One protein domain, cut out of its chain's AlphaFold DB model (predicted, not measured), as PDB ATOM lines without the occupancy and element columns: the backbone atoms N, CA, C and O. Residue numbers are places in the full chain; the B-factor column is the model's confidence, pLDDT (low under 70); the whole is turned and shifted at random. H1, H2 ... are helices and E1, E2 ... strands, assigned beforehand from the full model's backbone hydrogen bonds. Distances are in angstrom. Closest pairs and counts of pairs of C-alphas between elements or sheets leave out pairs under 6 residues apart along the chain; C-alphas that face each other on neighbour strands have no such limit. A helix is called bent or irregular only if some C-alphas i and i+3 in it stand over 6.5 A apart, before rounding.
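AT A GLANCE: This is residues 101 to 219 of the 344 residues of an uncharacterized protein of Anaerostipes sp. 992a (UniProt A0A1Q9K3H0). One twisted sheet of eight strands curls into a nearly closed, flattened barrel, where edge strands E1 and E8 come near each other and the short helix H1 sits at one end. The 119 printed residues, with eight named strands and one named helix, run E1 E2 E3 E4 E5 E6 H1 E7 E8. Across the sheet the order is E1 E2 E3 E6 E5 E4 E7 E8, all antiparallel; the class is mostly strand. The whole is compact, with a radius of gyration of the C-alphas of 14.3 A, and spans 41 by 30 by 24 A.

HOW THE PARTS SIT: E1, residues 101 to 107, E2, 113 to 121, and E3, 125 to 134, form a meander, each strand the antiparallel neighbour of the one before; N 106 and O 114 are 2.8 A apart, N 115 and O 131 2.8 A, within hydrogen-bond range. E4, residues 140 to 149, E5, 155 to 165, and E6, 172 to 178, form another. E5 pairs with E4 over 155 to 159, N 156 to O 148 at 2.8 A, and with E6 over 159 to 165, N 174 to O 164 at 2.8 A. E6 neighbours E3, N 128 to O 175 at 2.8 A, closing a Greek key, E3 E4 E5 E6, whose first and fourth strands are antiparallel neighbours. E7, residues 191 to 203, neighbours E4, N 149 to O 194 at 2.8 A, and forms a hairpin with E8, 206 to 218, N 195 to O 214 at 2.8 A. In this folded sheet, bent back on itself, E1 E2 E3 E6 face E4 E7 E8, with E5 as hinge. The closest C-alphas of E1 and E8, Ile 106 and Leu 212, are 6.7 A apart. H1, residues 182 to 188, is on the sheet at a height of 8.1 A, over none of its strands; 0 of 3 O i to N i+4 pairs and 3 of 4 O i to N i+3 pairs are within range.

IN THESE COORDINATES: E1 begins at C-alpha 101 (35.199, 28.673, -25.488), and E8 ends at C-alpha 218 (28.078, 21.868, -29.758). E7 is 37.9 A long, E8 35.6 A, E5 28.7 A.

THE WHOLE: The farthest C-alphas, Lys 190 and Asp 205, are 43.9 A apart. The printed part has no cut and no long link. Residues 165 to 170 have pLDDT under 70.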
ATOM      1  N   VAL A 101      34.750  27.726 -26.514       73.69
ATOM      2  CA  VAL A 101      35.199  28.673 -25.488       73.69
ATOM      3  C   VAL A 101      34.281  28.552 -24.270       73.69
ATOM      4  O   VAL A 101      33.099  28.890 -24.336       73.69
ATOM      5  N   LEU A 102      34.819  28.065 -23.146       76.44
ATOM      6  CA  LEU A 102      34.050  27.843 -21.918       76.44
ATOM      7  C   LEU A 102      34.206  29.014 -20.947       76.44
ATOM      8  O   LEU A 102      33.200  29.538 -20.463       76.44
ATOM      9  N   ASN A 103      35.451  29.437 -20.692       81.19
ATOM     10  CA  ASN A 103      35.815  30.539 -19.796       81.19
ATOM     11  C   ASN A 103      34.988  30.555 -18.492       81.19
ATOM     12  O   ASN A 103      34.307  31.536 -18.172       81.19
ATOM     13  N   LYS A 104      35.009  29.435 -17.756       81.19
ATOM     14  CA  LYS A 104      34.275  29.258 -16.491       81.19
ATOM     15  C   LYS A 104      35.225  29.071 -15.316       81.19
ATOM     16  O   LYS A 104      36.117  28.235 -15.372       81.19
ATOM     17  N   GLU A 105      34.981  29.804 -14.230       83.50
ATOM     18  CA  GLU A 105      35.632  29.564 -12.937       83.50
ATOM     19  C   GLU A 105      34.722  28.716 -12.047       83.50
ATOM     20  O   GLU A 105      33.542  29.028 -11.878       83.50
ATOM     21  N   ILE A 106      35.291  27.673 -11.454       83.31
ATOM     22  CA  ILE A 106      34.719  26.931 -10.336       83.31
ATOM     23  C   ILE A 106      35.394  27.447  -9.078       83.31
ATOM     24  O   ILE A 106      36.625  27.481  -9.008       83.31
ATOM     25  N   ILE A 107      34.591  27.805  -8.081       85.69
ATOM     26  CA  ILE A 107      35.067  27.997  -6.715       85.69
ATOM     27  C   ILE A 107      34.527  26.831  -5.899       85.69
ATOM     28  O   ILE A 107      33.316  26.720  -5.711       85.69
ATOM     29  N   THR A 108      35.418  25.944  -5.466       81.50
ATOM     30  CA  THR A 108      35.043  24.741  -4.712       81.50
ATOM     31  C   THR A 108      34.742  25.081  -3.255       81.50
ATOM     32  O   THR A 108      35.099  26.159  -2.761       81.50
ATOM     33  N   LYS A 109      34.126  24.155  -2.508       80.31
ATOM     34  CA  LYS A 109      33.868  24.360  -1.071       80.31
ATOM     35  C   LYS A 109      35.149  24.509  -0.249       80.31
ATOM     36  O   LYS A 109      35.117  25.121   0.819       80.31
ATOM     37  N   SER A 110      36.274  23.968  -0.721       81.69
ATOM     38  CA  SER A 110      37.590  24.153  -0.093       81.69
ATOM     39  C   SER A 110      38.212  25.530  -0.370       81.69
ATOM     40  O   SER A 110      39.230  25.879   0.237       81.69
ATOM     41  N   GLY A 111      37.619  26.320  -1.269       83.06
ATOM     42  CA  GLY A 111      38.143  27.605  -1.718       83.06
ATOM     43  C   GLY A 111      39.173  27.505  -2.846       83.06
ATOM     44  O   GLY A 111      39.867  28.498  -3.110       83.06
ATOM     45  N   SER A 112      39.297  26.347  -3.501       84.69
ATOM     46  CA  SER A 112      40.066  26.225  -4.740       84.69
ATOM     47  C   SER A 112      39.394  26.980  -5.873       84.69
ATOM     48  O   SER A 112      38.178  27.161  -5.893       84.69
ATOM     49  N   LYS A 113      40.207  27.419  -6.830       89.44
ATOM     50  CA  LYS A 113      39.772  28.097  -8.045       89.44
ATOM     51  C   LYS A 113      40.272  27.327  -9.250       89.44
ATOM     52  O   LYS A 113      41.477  27.305  -9.502       89.44
ATOM     53  N   ILE A 114      39.343  26.732  -9.983       85.88
ATOM     54  CA  ILE A 114      39.621  25.962 -11.194       85.88
ATOM     55  C   ILE A 114      39.033  26.739 -12.364       85.88
ATOM     56  O   ILE A 114      37.840  27.031 -12.385       85.88
ATOM     57  N   TRP A 115      39.867  27.117 -13.322       88.06
ATOM     58  CA  TRP A 115      39.457  27.858 -14.503       88.06
ATOM     59  C   TRP A 115      39.435  26.942 -15.714       88.06
ATOM     60  O   TRP A 115      40.483  26.500 -16.167       88.06
ATOM     61  N   ILE A 116      38.256  26.688 -16.264       85.56
ATOM     62  CA  ILE A 116      38.113  25.973 -17.524       85.56
ATOM     63  C   ILE A 116      38.179  26.983 -18.661       85.56
ATOM     64  O   ILE A 116      37.308  27.849 -18.786       85.56
ATOM     65  N   LYS A 117      39.222  26.861 -19.482       85.88
ATOM     66  CA  LYS A 117      39.505  27.778 -20.584       85.88
ATOM     67  C   LYS A 117      38.624  27.446 -21.786       85.88
ATOM     68  O   LYS A 117      37.751  28.231 -22.160       85.88
ATOM     69  N   ASP A 118      38.801  26.256 -22.339       86.69
ATOM     70  CA  ASP A 118      38.098  25.790 -23.531       86.69
ATOM     71  C   ASP A 118      37.998  24.260 -23.569       86.69
ATOM     72  O   ASP A 118      38.557  23.556 -22.726       86.69
ATOM     73  N   GLY A 119      37.205  23.759 -24.511       86.88
ATOM     74  CA  GLY A 119      36.967  22.341 -24.740       86.88
ATOM     75  C   GLY A 119      36.808  22.030 -26.226       86.88
ATOM     76  O   GLY A 119      36.586  22.927 -27.034       86.88
ATOM     77  N   VAL A 120      36.890  20.756 -26.583       87.19
ATOM     78  CA  VAL A 120      36.494  20.244 -27.896       87.19
ATOM     79  C   VAL A 120      35.739  18.936 -27.721       87.19
ATOM     80  O   VAL A 120      36.118  18.100 -26.900       87.19
ATOM     81  N   ILE A 121      34.662  18.766 -28.485       88.06
ATOM     82  CA  ILE A 121      34.006  17.469 -28.643       88.06
ATOM     83  C   ILE A 121      34.667  16.760 -29.810       88.06
ATOM     84  O   ILE A 121      34.686  17.293 -30.916       88.06
ATOM     85  N   THR A 122      35.184  15.569 -29.561       88.69
ATOM     86  CA  THR A 122      35.789  14.720 -30.577       88.69
ATOM     87  C   THR A 122      34.884  13.538 -30.899       88.69
ATOM     88  O   THR A 122      33.900  13.272 -30.209       88.69
ATOM     89  N   ASP A 123      35.235  12.777 -31.927       87.12
ATOM     90  CA  ASP A 123      34.597  11.497 -32.240       87.12
ATOM     91  C   ASP A 123      34.864  10.386 -31.191       87.12
ATOM     92  O   ASP A 123      34.307   9.288 -31.299       87.12
ATOM     93  N   GLN A 124      35.680  10.662 -30.162       88.56
ATOM     94  CA  GLN A 124      35.923   9.783 -29.006       88.56
ATOM     95  C   GLN A 124      35.268  10.289 -27.718       88.56
ATOM     96  O   GLN A 124      34.835   9.482 -26.890       88.56
ATOM     97  N   GLY A 125      35.156  11.607 -27.540       90.31
ATOM     98  CA  GLY A 125      34.477  12.179 -26.388       90.31
ATOM     99  C   GLY A 125      34.656  13.683 -26.239       90.31
ATOM    100  O   GLY A 125      34.325  14.433 -27.149       90.31
ATOM    101  N   ILE A 126      35.110  14.143 -25.075       88.31
ATOM    102  CA  ILE A 126      35.387  15.560 -24.819       88.31
ATOM    103  C   ILE A 126      36.778  15.727 -24.234       88.31
ATOM    104  O   ILE A 126      37.138  15.084 -23.251       88.31
ATOM    105  N   THR A 127      37.532  16.658 -24.794       88.62
ATOM    106  CA  THR A 127      38.808  17.092 -24.237       88.62
ATOM    107  C   THR A 127      38.650  18.527 -23.739       88.62
ATOM    108  O   THR A 127      38.015  19.351 -24.397       88.62
ATOM    109  N   VAL A 128      39.195  18.844 -22.567       88.50
ATOM    110  CA  VAL A 128      39.049  20.146 -21.901       88.50
ATOM    111  C   VAL A 128      40.402  20.651 -21.429       88.50
ATOM    112  O   VAL A 128      41.189  19.887 -20.871       88.50
ATOM    113  N   ARG A 129      40.642  21.958 -21.591       88.00
ATOM    114  CA  ARG A 129      41.781  22.652 -20.987       88.00
ATOM    115  C   ARG A 129      41.364  23.444 -19.764       88.00
ATOM    116  O   ARG A 129      40.439  24.260 -19.822       88.00
ATOM    117  N   TYR A 130      42.085  23.249 -18.668       87.38
ATOM    118  CA  TYR A 130      41.817  23.951 -17.422       87.38
ATOM    119  C   TYR A 130      43.095  24.327 -16.672       87.38
ATOM    120  O   TYR A 130      44.154  23.747 -16.872       87.38
ATOM    121  N   GLU A 131      42.987  25.325 -15.805       89.19
ATOM    122  CA  GLU A 131      44.061  25.827 -14.954       89.19
ATOM    123  C   GLU A 131      43.613  25.792 -13.493       89.19
ATOM    124  O   GLU A 131      42.523  26.262 -13.147       89.19
ATOM    125  N   ILE A 132      44.473  25.295 -12.606       86.56
ATOM    126  CA  ILE A 132      44.276  25.423 -11.161       86.56
ATOM    127  C   ILE A 132      44.886  26.756 -10.721       86.56
ATOM    128  O   ILE A 132      46.079  26.860 -10.446       86.56
ATOM    129  N   LYS A 133      44.056  27.800 -10.634       86.19
ATOM    130  CA  LYS A 133      44.495  29.144 -10.221       86.19
ATOM    131  C   LYS A 133      44.813  29.227  -8.729       86.19
ATOM    132  O   LYS A 133      45.625  30.050  -8.310       86.19
ATOM    133  N   LYS A 134      44.126  28.428  -7.909       86.81
ATOM    134  CA  LYS A 134      44.323  28.364  -6.453       86.81
ATOM    135  C   LYS A 134      43.884  26.998  -5.930       86.81
ATOM    136  O   LYS A 134      42.801  26.558  -6.288       86.81
ATOM    137  N   LYS A 135      44.665  26.382  -5.040       84.31
ATOM    138  CA  LYS A 135      44.351  25.076  -4.426       84.31
ATOM    139  C   LYS A 135      43.522  25.136  -3.131       84.31
ATOM    140  O   LYS A 135      43.179  24.107  -2.574       84.31
ATOM    141  N   GLY A 136      43.202  26.328  -2.621       85.50
ATOM    142  CA  GLY A 136      42.386  26.460  -1.407       85.50
ATOM    143  C   GLY A 136      42.986  25.703  -0.215       85.50
ATOM    144  O   GLY A 136      44.129  25.962   0.154       85.50
ATOM    145  N   LYS A 137      42.193  24.800   0.378       85.25
ATOM    146  CA  LYS A 137      42.612  23.851   1.432       85.25
ATOM    147  C   LYS A 137      42.963  22.452   0.899       85.25
ATOM    148  O   LYS A 137      43.153  21.542   1.698       85.25
ATOM    149  N   SER A 138      42.958  22.265  -0.413       84.25
ATOM    150  CA  SER A 138      43.247  20.989  -1.063       84.25
ATOM    151  C   SER A 138      44.752  20.837  -1.267       84.25
ATOM    152  O   SER A 138      45.441  21.800  -1.610       84.25
ATOM    153  N   GLU A 139      45.264  19.626  -1.083       85.38
ATOM    154  CA  GLU A 139      46.651  19.282  -1.405       85.38
ATOM    155  C   GLU A 139      46.800  19.151  -2.918       85.38
ATOM    156  O   GLU A 139      47.649  19.800  -3.543       85.38
ATOM    157  N   ASN A 140      45.872  18.408  -3.523       83.19
ATOM    158  CA  ASN A 140      45.799  18.201  -4.957       83.19
ATOM    159  C   ASN A 140      44.363  18.260  -5.474       83.19
ATOM    160  O   ASN A 140      43.390  18.159  -4.722       83.19
ATOM    161  N   ILE A 141      44.248  18.485  -6.779       82.50
ATOM    162  CA  ILE A 141      42.977  18.559  -7.489       82.50
ATOM    163  C   ILE A 141      43.159  17.819  -8.801       82.50
ATOM    164  O   ILE A 141      44.051  18.163  -9.577       82.50
ATOM    165  N   TYR A 142      42.293  16.848  -9.052       84.12
ATOM    166  CA  TYR A 142      42.348  16.011 -10.241       84.12
ATOM    167  C   TYR A 142      40.992  16.021 -10.946       84.12
ATOM    168  O   TYR A 142      39.961  16.189 -10.285       84.12
ATOM    169  N   PRO A 143      40.955  15.869 -12.275       86.06
ATOM    170  CA  PRO A 143      39.711  15.524 -12.935       86.06
ATOM    171  C   PRO A 143      39.298  14.098 -12.535       86.06
ATOM    172  O   PRO A 143      40.130  13.299 -12.114       86.06
ATOM    173  N   ASP A 144      38.006  13.798 -12.634       86.62
ATOM    174  CA  ASP A 144      37.479  12.461 -12.343       86.62
ATOM    175  C   ASP A 144      36.560  11.972 -13.454       86.62
ATOM    176  O   ASP A 144      36.907  11.096 -14.242       86.62
ATOM    177  N   SER A 145      35.383  12.583 -13.564       84.94
ATOM    178  CA  SER A 145      34.343  12.087 -14.454       84.94
ATOM    179  C   SER A 145      33.664  13.202 -15.221       84.94
ATOM    180  O   SER A 145      33.520  14.336 -14.756       84.94
ATOM    181  N   CYS A 146      33.191  12.855 -16.414       88.19
ATOM    182  CA  CYS A 146      32.402  13.740 -17.249       88.19
ATOM    183  C   CYS A 146      31.091  13.055 -17.651       88.19
ATOM    184  O   CYS A 146      31.046  11.870 -17.989       88.19
ATOM    185  N   LYS A 147      29.985  13.798 -17.587       89.31
ATOM    186  CA  LYS A 147      28.656  13.344 -18.017       89.31
ATOM    187  C   LYS A 147      28.016  14.417 -18.876       89.31
ATOM    188  O   LYS A 147      27.981  15.579 -18.485       89.31
ATOM    189  N   MET A 148      27.435  14.024 -20.002       87.25
ATOM    190  CA  MET A 148      26.623  14.922 -20.823       87.25
ATOM    191  C   MET A 148      25.174  14.483 -20.846       87.25
ATOM    192  O   MET A 148      24.872  13.293 -20.919       87.25
ATOM    193  N   GLN A 149      24.278  15.463 -20.814       84.38
ATOM    194  CA  GLN A 149      22.848  15.265 -20.939       84.38
ATOM    195  C   GLN A 149      22.267  16.179 -22.024       84.38
ATOM    196  O   GLN A 149      22.444  17.398 -21.987       84.38
ATOM    197  N   LEU A 150      21.546  15.583 -22.973       77.44
ATOM    198  CA  LEU A 150      20.812  16.295 -24.018       77.44
ATOM    199  C   LEU A 150      19.467  16.817 -23.487       77.44
ATOM    200  O   LEU A 150      18.934  16.328 -22.485       77.44
ATOM    201  N   SER A 151      18.872  17.769 -24.210       74.94
ATOM    202  CA  SER A 151      17.540  18.319 -23.909       74.94
ATOM    203  C   SER A 151      16.429  17.261 -23.918       74.94
ATOM    204  O   SER A 151      15.476  17.371 -23.154       74.94
ATOM    205  N   ASN A 152      16.578  16.202 -24.720       78.56
ATOM    206  CA  ASN A 152      15.655  15.064 -24.772       78.56
ATOM    207  C   ASN A 152      15.844  14.048 -23.619       78.56
ATOM    208  O   ASN A 152      15.210  12.995 -23.619       78.56
ATOM    209  N   GLY A 153      16.732  14.330 -22.658       79.19
ATOM    210  CA  GLY A 153      16.975  13.494 -21.481       79.19
ATOM    211  C   GLY A 153      18.022  12.392 -21.663       79.19
ATOM    212  O   GLY A 153      18.351  11.716 -20.687       79.19
ATOM    213  N   TRP A 154      18.581  12.212 -22.863       82.88
ATOM    214  CA  TRP A 154      19.650  11.236 -23.089       82.88
ATOM    215  C   TRP A 154      20.911  11.595 -22.320       82.88
ATOM    216  O   TRP A 154      21.290  12.762 -22.263       82.88
ATOM    217  N   LYS A 155      21.574  10.575 -21.766       88.25
ATOM    218  CA  LYS A 155      22.809  10.712 -20.995       88.25
ATOM    219  C   LYS A 155      23.942   9.942 -21.657       88.25
ATOM    220  O   LYS A 155      23.750   8.801 -22.077       88.25
ATOM    221  N   ILE A 156      25.108  10.569 -21.713       86.88
ATOM    222  CA  ILE A 156      26.365   9.973 -22.153       86.88
ATOM    223  C   ILE A 156      27.335  10.092 -20.982       86.88
ATOM    224  O   ILE A 156      27.526  11.181 -20.438       86.88
ATOM    225  N   SER A 157      27.895   8.960 -20.573       87.88
ATOM    226  CA  SER A 157      28.950   8.905 -19.562       87.88
ATOM    227  C   SER A 157      30.288   8.784 -20.265       87.88
ATOM    228  O   SER A 157      30.389   8.072 -21.272       87.88
ATOM    229  N   PHE A 158      31.280   9.468 -19.715       89.62
ATOM    230  CA  PHE A 158      32.644   9.453 -20.200       89.62
ATOM    231  C   PHE A 158      33.574   9.068 -19.057       89.62
ATOM    232  O   PHE A 158      33.379   9.515 -17.923       89.62
ATOM    233  N   ASP A 159      34.581   8.279 -19.393       84.19
ATOM    234  CA  ASP A 159      35.642   7.871 -18.487       84.19
ATOM    235  C   ASP A 159      36.873   8.737 -18.782       84.19
ATOM    236  O   ASP A 159      37.139   9.059 -19.942       84.19
ATOM    237  N   GLN A 160      37.606   9.160 -17.750       85.19
ATOM    238  CA  GLN A 160      38.870   9.862 -17.956       85.19
ATOM    239  C   GLN A 160      39.872   8.912 -18.615       85.19
ATOM    240  O   GLN A 160      40.159   7.842 -18.086       85.19
ATOM    241  N   CYS A 161      40.431   9.332 -19.744       81.31
ATOM    242  CA  CYS A 161      41.447   8.565 -20.464       81.31
ATOM    243  C   CYS A 161      42.807   9.259 -20.454       81.31
ATOM    244  O   CYS A 161      43.833   8.599 -20.560       81.31
ATOM    245  N   VAL A 162      42.821  10.584 -20.307       81.69
ATOM    246  CA  VAL A 162      44.044  11.383 -20.376       81.69
ATOM    247  C   VAL A 162      43.987  12.500 -19.347       81.69
ATOM    248  O   VAL A 162      42.976  13.196 -19.266       81.69
ATOM    249  N   TYR A 163      45.078  12.703 -18.613       81.94
ATOM    250  CA  TYR A 163      45.304  13.860 -17.750       81.94
ATOM    251  C   TYR A 163      46.797  14.202 -17.758       81.94
ATOM    252  O   TYR A 163      47.611  13.401 -17.309       81.94
ATOM    253  N   MET A 164      47.149  15.369 -18.296       78.00
ATOM    254  CA  MET A 164      48.545  15.794 -18.450       78.00
ATOM    255  C   MET A 164      48.666  17.324 -18.537       78.00
ATOM    256  O   MET A 164      47.681  18.000 -18.864       78.00
ATOM    257  N   PRO A 165      49.843  17.907 -18.255       69.62
ATOM    258  CA  PRO A 165      50.105  19.308 -18.573       69.62
ATOM    259  C   PRO A 165      50.114  19.545 -20.095       69.62
ATOM    260  O   PRO A 165      50.408  18.649 -20.877       69.62
ATOM    261  N   VAL A 166      49.787  20.767 -20.529       67.25
ATOM    262  CA  VAL A 166      49.831  21.158 -21.961       67.25
ATOM    263  C   VAL A 166      51.247  21.482 -22.435       67.25
ATOM    264  O   VAL A 166      51.511  21.505 -23.630       67.25
ATOM    265  N   SER A 167      52.137  21.772 -21.494       63.16
ATOM    266  CA  SER A 167      53.542  22.077 -21.731       63.16
ATOM    267  C   SER A 167      54.333  21.760 -20.471       63.16
ATOM    268  O   SER A 167      53.792  21.813 -19.364       63.16
ATOM    269  N   THR A 168      55.630  21.532 -20.619       55.38
ATOM    270  CA  THR A 168      56.559  21.250 -19.510       55.38
ATOM    271  C   THR A 168      56.593  22.350 -18.438       55.38
ATOM    272  O   THR A 168      56.816  22.068 -17.266       55.38
ATOM    273  N   GLU A 169      56.294  23.597 -18.808       54.44
ATOM    274  CA  GLU A 169      56.295  24.765 -17.907       54.44
ATOM    275  C   GLU A 169      54.892  25.157 -17.378       54.44
ATOM    276  O   GLU A 169      54.714  26.191 -16.726       54.44
ATOM    277  N   GLY A 170      53.848  24.389 -17.712       57.50
ATOM    278  CA  GLY A 170      52.464  24.870 -17.700       57.50
ATOM    279  C   GLY A 170      51.692  24.712 -16.383       57.50
ATOM    280  O   GLY A 170      51.681  23.656 -15.763       57.50
ATOM    281  N   LYS A 171      50.903  25.739 -16.025       72.81
ATOM    282  CA  LYS A 171      49.752  25.635 -15.088       72.81
ATOM    283  C   LYS A 171      48.471  25.131 -15.766       72.81
ATOM    284  O   LYS A 171      47.437  24.974 -15.113       72.81
ATOM    285  N   LEU A 172      48.526  24.970 -17.088       80.94
ATOM    286  CA  LEU A 172      47.417  24.551 -17.928       80.94
ATOM    287  C   LEU A 172      47.497  23.042 -18.135       80.94
ATOM    288  O   LEU A 172      48.521  22.524 -18.577       80.94
ATOM    289  N   TYR A 173      46.392  22.369 -17.859       84.19
ATOM    290  CA  TYR A 173      46.231  20.932 -17.990       84.19
ATOM    291  C   TYR A 173      45.230  20.622 -19.091       84.19
ATOM    292  O   TYR A 173      44.262  21.361 -19.296       84.19
ATOM    293  N   VAL A 174      45.458  19.508 -19.776       86.62
ATOM    294  CA  VAL A 174      44.479  18.844 -20.629       86.62
ATOM    295  C   VAL A 174      43.939  17.641 -19.882       86.62
ATOM    296  O   VAL A 174      44.690  16.839 -19.330       86.62
ATOM    297  N   VAL A 175      42.621  17.500 -19.918       88.00
ATOM    298  CA  VAL A 175      41.944  16.253 -19.592       88.00
ATOM    299  C   VAL A 175      41.120  15.799 -20.786       88.00
ATOM    300  O   VAL A 175      40.410  16.602 -21.391       88.00
ATOM    301  N   SER A 176      41.208  14.517 -21.131       88.88
ATOM    302  CA  SER A 176      40.334  13.886 -22.120       88.88
ATOM    303  C   SER A 176      39.440  12.863 -21.442       88.88
ATOM    304  O   SER A 176      39.919  12.019 -20.681       88.88
ATOM    305  N   PHE A 177      38.150  12.930 -21.754       89.75
ATOM    306  CA  PHE A 177      37.152  11.966 -21.333       89.75
ATOM    307  C   PHE A 177      36.562  11.293 -22.569       89.75
ATOM    308  O   PHE A 177      35.971  11.969 -23.414       89.75
ATOM    309  N   GLU A 178      36.681   9.974 -22.672       90.06
ATOM    310  CA  GLU A 178      36.160   9.214 -23.809       90.06
ATOM    311  C   GLU A 178      34.926   8.405 -23.432       90.06
ATOM    312  O   GLU A 178      34.671   8.099 -22.268       90.06
ATOM    313  N   THR A 179      34.123   8.050 -24.432       90.19
ATOM    314  CA  THR A 179      32.946   7.209 -24.232       90.19
ATOM    315  C   THR A 179      32.956   5.995 -25.146       90.19
ATOM    316  O   THR A 179      33.340   6.043 -26.315       90.19
ATOM    317  N   LYS A 180      32.422   4.885 -24.630       89.06
ATOM    318  CA  LYS A 180      32.104   3.701 -25.439       89.06
ATOM    319  C   LYS A 180      30.898   3.928 -26.362       89.06
ATOM    320  O   LYS A 180      30.682   3.140 -27.271       89.06
ATOM    321  N   GLN A 181      30.131   5.000 -26.147       88.19
ATOM    322  CA  GLN A 181      28.897   5.333 -26.874       88.19
ATOM    323  C   GLN A 181      29.168   6.299 -28.046       88.19
ATOM    324  O   GLN A 181      28.519   7.344 -28.170       88.19
ATOM    325  N   LYS A 182      30.169   5.990 -28.881       87.62
ATOM    326  CA  LYS A 182      30.688   6.890 -29.934       87.62
ATOM    327  C   LYS A 182      29.616   7.288 -30.951       87.62
ATOM    328  O   LYS A 182      29.567   8.425 -31.412       87.62
ATOM    329  N   GLU A 183      28.679   6.388 -31.232       85.69
ATOM    330  CA  GLU A 183      27.537   6.613 -32.121       85.69
ATOM    331  C   GLU A 183      26.592   7.728 -31.644       85.69
ATOM    332  O   GLU A 183      25.800   8.259 -32.428       85.69
ATOM    333  N   LYS A 184      26.649   8.089 -30.356       84.62
ATOM    334  CA  LYS A 184      25.843   9.172 -29.785       84.62
ATOM    335  C   LYS A 184      26.507  10.538 -29.909       84.62
ATOM    336  O   LYS A 184      25.785  11.527 -29.856       84.62
ATOM    337  N   LEU A 185      27.823  10.606 -30.118       86.88
ATOM    338  CA  LEU A 185      28.559  11.874 -30.184       86.88
ATOM    339  C   LEU A 185      28.160  12.692 -31.411       86.88
ATOM    340  O   LEU A 185      27.798  13.852 -31.263       86.88
ATOM    341  N   LYS A 186      28.063  12.070 -32.595       82.94
ATOM    342  CA  LYS A 186      27.579  12.751 -33.815       82.94
ATOM    343  C   LYS A 186      26.163  13.317 -33.668       82.94
ATOM    344  O   LYS A 186      25.805  14.291 -34.314       82.94
ATOM    345  N   LYS A 187      25.340  12.740 -32.784       83.81
ATOM    346  CA  LYS A 187      23.988  13.249 -32.506       83.81
ATOM    347  C   LYS A 187      23.996  14.513 -31.648       83.81
ATOM    348  O   LYS A 187      22.935  15.096 -31.477       83.81
ATOM    349  N   LEU A 188      25.139  14.916 -31.093       82.44
ATOM    350  CA  LEU A 188      25.279  16.145 -30.315       82.44
ATOM    351  C   LEU A 188      25.434  17.391 -31.195       82.44
ATOM    352  O   LEU A 188      25.217  18.496 -30.703       82.44
ATOM    353  N   GLU A 189      25.798  17.225 -32.468       84.12
ATOM    354  CA  GLU A 189      26.014  18.339 -33.390       84.12
ATOM    355  C   GLU A 189      24.791  19.249 -33.482       84.12
ATOM    356  O   GLU A 189      23.648  18.795 -33.592       84.12
ATOM    357  N   LYS A 190      25.053  20.556 -33.466       83.44
ATOM    358  CA  LYS A 190      24.052  21.628 -33.514       83.44
ATOM    359  C   LYS A 190      23.068  21.591 -32.341       83.44
ATOM    360  O   LYS A 190      21.974  22.151 -32.434       83.44
ATOM    361  N   GLN A 191      23.441  20.958 -31.228       82.38
ATOM    362  CA  GLN A 191      22.638  20.919 -30.009       82.38
ATOM    363  C   GLN A 191      23.318  21.636 -28.851       82.38
ATOM    364  O   GLN A 191      24.531  21.819 -28.797       82.38
ATOM    365  N   LYS A 192      22.499  22.019 -27.874       82.25
ATOM    366  CA  LYS A 192      22.963  22.561 -26.603       82.25
ATOM    367  C   LYS A 192      22.859  21.474 -25.537       82.25
ATOM    368  O   LYS A 192      21.755  21.020 -25.231       82.25
ATOM    369  N   VAL A 193      23.991  21.070 -24.968       84.12
ATOM    370  CA  VAL A 193      24.070  19.980 -23.984       84.12
ATOM    371  C   VAL A 193      24.414  20.504 -22.600       84.12
ATOM    372  O   VAL A 193      25.144  21.482 -22.451       84.12
ATOM    373  N   ASN A 194      23.902  19.841 -21.569       84.06
ATOM    374  CA  ASN A 194      24.363  20.047 -20.203       84.06
ATOM    375  C   ASN A 194      25.537  19.105 -19.952       84.06
ATOM    376  O   ASN A 194      25.362  17.890 -19.925       84.06
ATOM    377  N   CYS A 195      26.725  19.664 -19.782       85.06
ATOM    378  CA  CYS A 195      27.937  18.950 -19.433       85.06
ATOM    379  C   CYS A 195      28.207  19.112 -17.936       85.06
ATOM    380  O   CYS A 195      28.172  20.223 -17.407       85.06
ATOM    381  N   ARG A 196      28.473  18.003 -17.254       87.06
ATOM    382  CA  ARG A 196      28.910  17.963 -15.866       87.06
ATOM    383  C   ARG A 196      30.311  17.379 -15.818       87.06
ATOM    384  O   ARG A 196      30.469  16.199 -16.114       87.06
ATOM    385  N   ILE A 197      31.279  18.192 -15.414       85.38
ATOM    386  CA  ILE A 197      32.665  17.780 -15.174       85.38
ATOM    387  C   ILE A 197      32.871  17.746 -13.663       85.38
ATOM    388  O   ILE A 197      32.587  18.736 -12.989       85.38
ATOM    389  N   THR A 198      33.327  16.622 -13.131       86.19
ATOM    390  CA  THR A 198      33.616  16.440 -11.707       86.19
ATOM    391  C   THR A 198      35.121  16.503 -11.485       86.19
ATOM    392  O   THR A 198      35.883  15.875 -12.220       86.19
ATOM    393  N   PHE A 199      35.527  17.253 -10.464       84.81
ATOM    394  CA  PHE A 199      36.894  17.269  -9.956       84.81
ATOM    395  C   PHE A 199      36.935  16.633  -8.568       84.81
ATOM    396  O   PHE A 199      36.011  16.825  -7.775       84.81
ATOM    397  N   LEU A 200      38.012  15.910  -8.277       86.75
ATOM    398  CA  LEU A 200      38.322  15.387  -6.953       86.75
ATOM    399  C   LEU A 200      39.329  16.306  -6.274       86.75
ATOM    400  O   LEU A 200      40.380  16.615  -6.832       86.75
ATOM    401  N   GLU A 201      39.002  16.734  -5.063       84.50
ATOM    402  CA  GLU A 201      39.899  17.482  -4.193       84.50
ATOM    403  C   GLU A 201      40.437  16.569  -3.096       84.50
ATOM    404  O   GLU A 201      39.679  16.094  -2.247       84.50
ATOM    405  N   GLU A 202      41.749  16.356  -3.107       84.44
ATOM    406  CA  GLU A 202      42.468  15.595  -2.091       84.44
ATOM    407  C   GLU A 202      42.824  16.493  -0.901       84.44
ATOM    408  O   GLU A 202      43.278  17.632  -1.059       84.44
ATOM    409  N   ARG A 203      42.616  15.975   0.309       81.88
ATOM    410  CA  ARG A 203      43.041  16.558   1.585       81.88
ATOM    411  C   ARG A 203      43.662  15.457   2.435       81.88
ATOM    412  O   ARG A 203      43.284  14.307   2.239       81.88
ATOM    413  N   GLN A 204      44.461  15.840   3.437       77.50
ATOM    414  CA  GLN A 204      45.172  14.928   4.353       77.50
ATOM    415  C   GLN A 204      44.423  13.628   4.687       77.50
ATOM    416  O   GLN A 204      45.019  12.563   4.602       77.50
ATOM    417  N   ASP A 205      43.118  13.699   4.992       79.94
ATOM    418  CA  ASP A 205      42.320  12.524   5.380       79.94
ATOM    419  C   ASP A 205      41.011  12.336   4.580       79.94
ATOM    420  O   ASP A 205      40.116  11.606   5.012       79.94
ATOM    421  N   SER A 206      40.803  13.032   3.454       81.69
ATOM    422  CA  SER A 206      39.529  12.914   2.717       81.69
ATOM    423  C   SER A 206      39.605  13.343   1.256       81.69
ATOM    424  O   SER A 206      40.429  14.176   0.889       81.69
ATOM    425  N   MET A 207      38.666  12.841   0.449       83.19
ATOM    426  CA  MET A 207      38.501  13.211  -0.955       83.19
ATOM    427  C   MET A 207      37.095  13.751  -1.206       83.19
ATOM    428  O   MET A 207      36.112  13.144  -0.777       83.19
ATOM    429  N   TRP A 208      36.988  14.929  -1.819       82.56
ATOM    430  CA  TRP A 208      35.705  15.599  -2.061       82.56
ATOM    431  C   TRP A 208      35.438  15.731  -3.559       82.56
ATOM    432  O   TRP A 208      36.317  16.139  -4.309       82.56
ATOM    433  N   GLU A 209      34.207  15.438  -3.975       80.75
ATOM    434  CA  GLU A 209      33.746  15.656  -5.348       80.75
ATOM    435  C   GLU A 209      33.162  17.060  -5.521       80.75
ATOM    436  O   GLU A 209      32.221  17.458  -4.824       80.75
ATOM    437  N   GLU A 210      33.667  17.788  -6.510       80.00
ATOM    438  CA  GLU A 210      33.223  19.135  -6.854       80.00
ATOM    439  C   GLU A 210      32.766  19.179  -8.320       80.00
ATOM    440  O   GLU A 210      33.587  19.190  -9.243       80.00
ATOM    441  N   PRO A 211      31.442  19.168  -8.570       79.50
ATOM    442  CA  PRO A 211      30.905  19.167  -9.920       79.50
ATOM    443  C   PRO A 211      30.752  20.583 -10.475       79.50
ATOM    444  O   PRO A 211      30.116  21.447  -9.871       79.50
ATOM    445  N   LEU A 212      31.201  20.784 -11.708       77.81
ATOM    446  CA  LEU A 212      30.827  21.926 -12.526       77.81
ATOM    447  C   LEU A 212      29.800  21.508 -13.568       77.81
ATOM    448  O   LEU A 212      30.069  20.666 -14.419       77.81
ATOM    449  N   ASN A 213      28.645  22.167 -13.539       80.06
ATOM    450  CA  ASN A 213      27.630  22.036 -14.575       80.06
ATOM    451  C   ASN A 213      27.745  23.222 -15.540       80.06
ATOM    452  O   ASN A 213      27.552  24.371 -15.141       80.06
ATOM    453  N   ILE A 214      28.043  22.946 -16.806       77.88
ATOM    454  CA  ILE A 214      28.108  23.937 -17.881       77.88
ATOM    455  C   ILE A 214      27.124  23.544 -18.965       77.88
ATOM    456  O   ILE A 214      27.027  22.382 -19.348       77.88
ATOM    457  N   GLN A 215      26.435  24.532 -19.513       76.81
ATOM    458  CA  GLN A 215      25.678  24.331 -20.728       76.81
ATOM    459  C   GLN A 215      26.543  24.699 -21.938       76.81
ATOM    460  O   GLN A 215      26.974  25.845 -22.059       76.81
ATOM    461  N   ILE A 216      26.786  23.731 -22.816       77.62
ATOM    462  CA  ILE A 216      27.718  23.828 -23.938       77.62
ATOM    463  C   ILE A 216      26.935  23.772 -25.258       77.62
ATOM    464  O   ILE A 216      26.213  22.797 -25.480       77.62
ATOM    465  N   PRO A 217      27.034  24.788 -26.132       78.62
ATOM    466  CA  PRO A 217      26.632  24.638 -27.525       78.62
ATOM    467  C   PRO A 217      27.674  23.783 -28.259       78.62
ATOM    468  O   PRO A 217      28.864  24.075 -28.195       78.62
ATOM    469  N   ILE A 218      27.229  22.722 -28.926       80.75
ATOM    470  CA  ILE A 218      28.078  21.868 -29.758       80.75
ATOM    471  C   ILE A 218      27.768  22.213 -31.208       80.75
ATOM    472  O   ILE A 218      26.679  21.919 -31.696       80.75
ATOM    473  N   GLU A 219      28.703  22.872 -31.884       81.62
ATOM    474  CA  GLU A 219      28.547  23.257 -33.292       81.62
ATOM    475  C   GLU A 219      28.885  22.086 -34.220       81.62
ATOM    476  O   GLU A 219      28.079  21.728 -35.083       81.62
TER     477      GLU A 219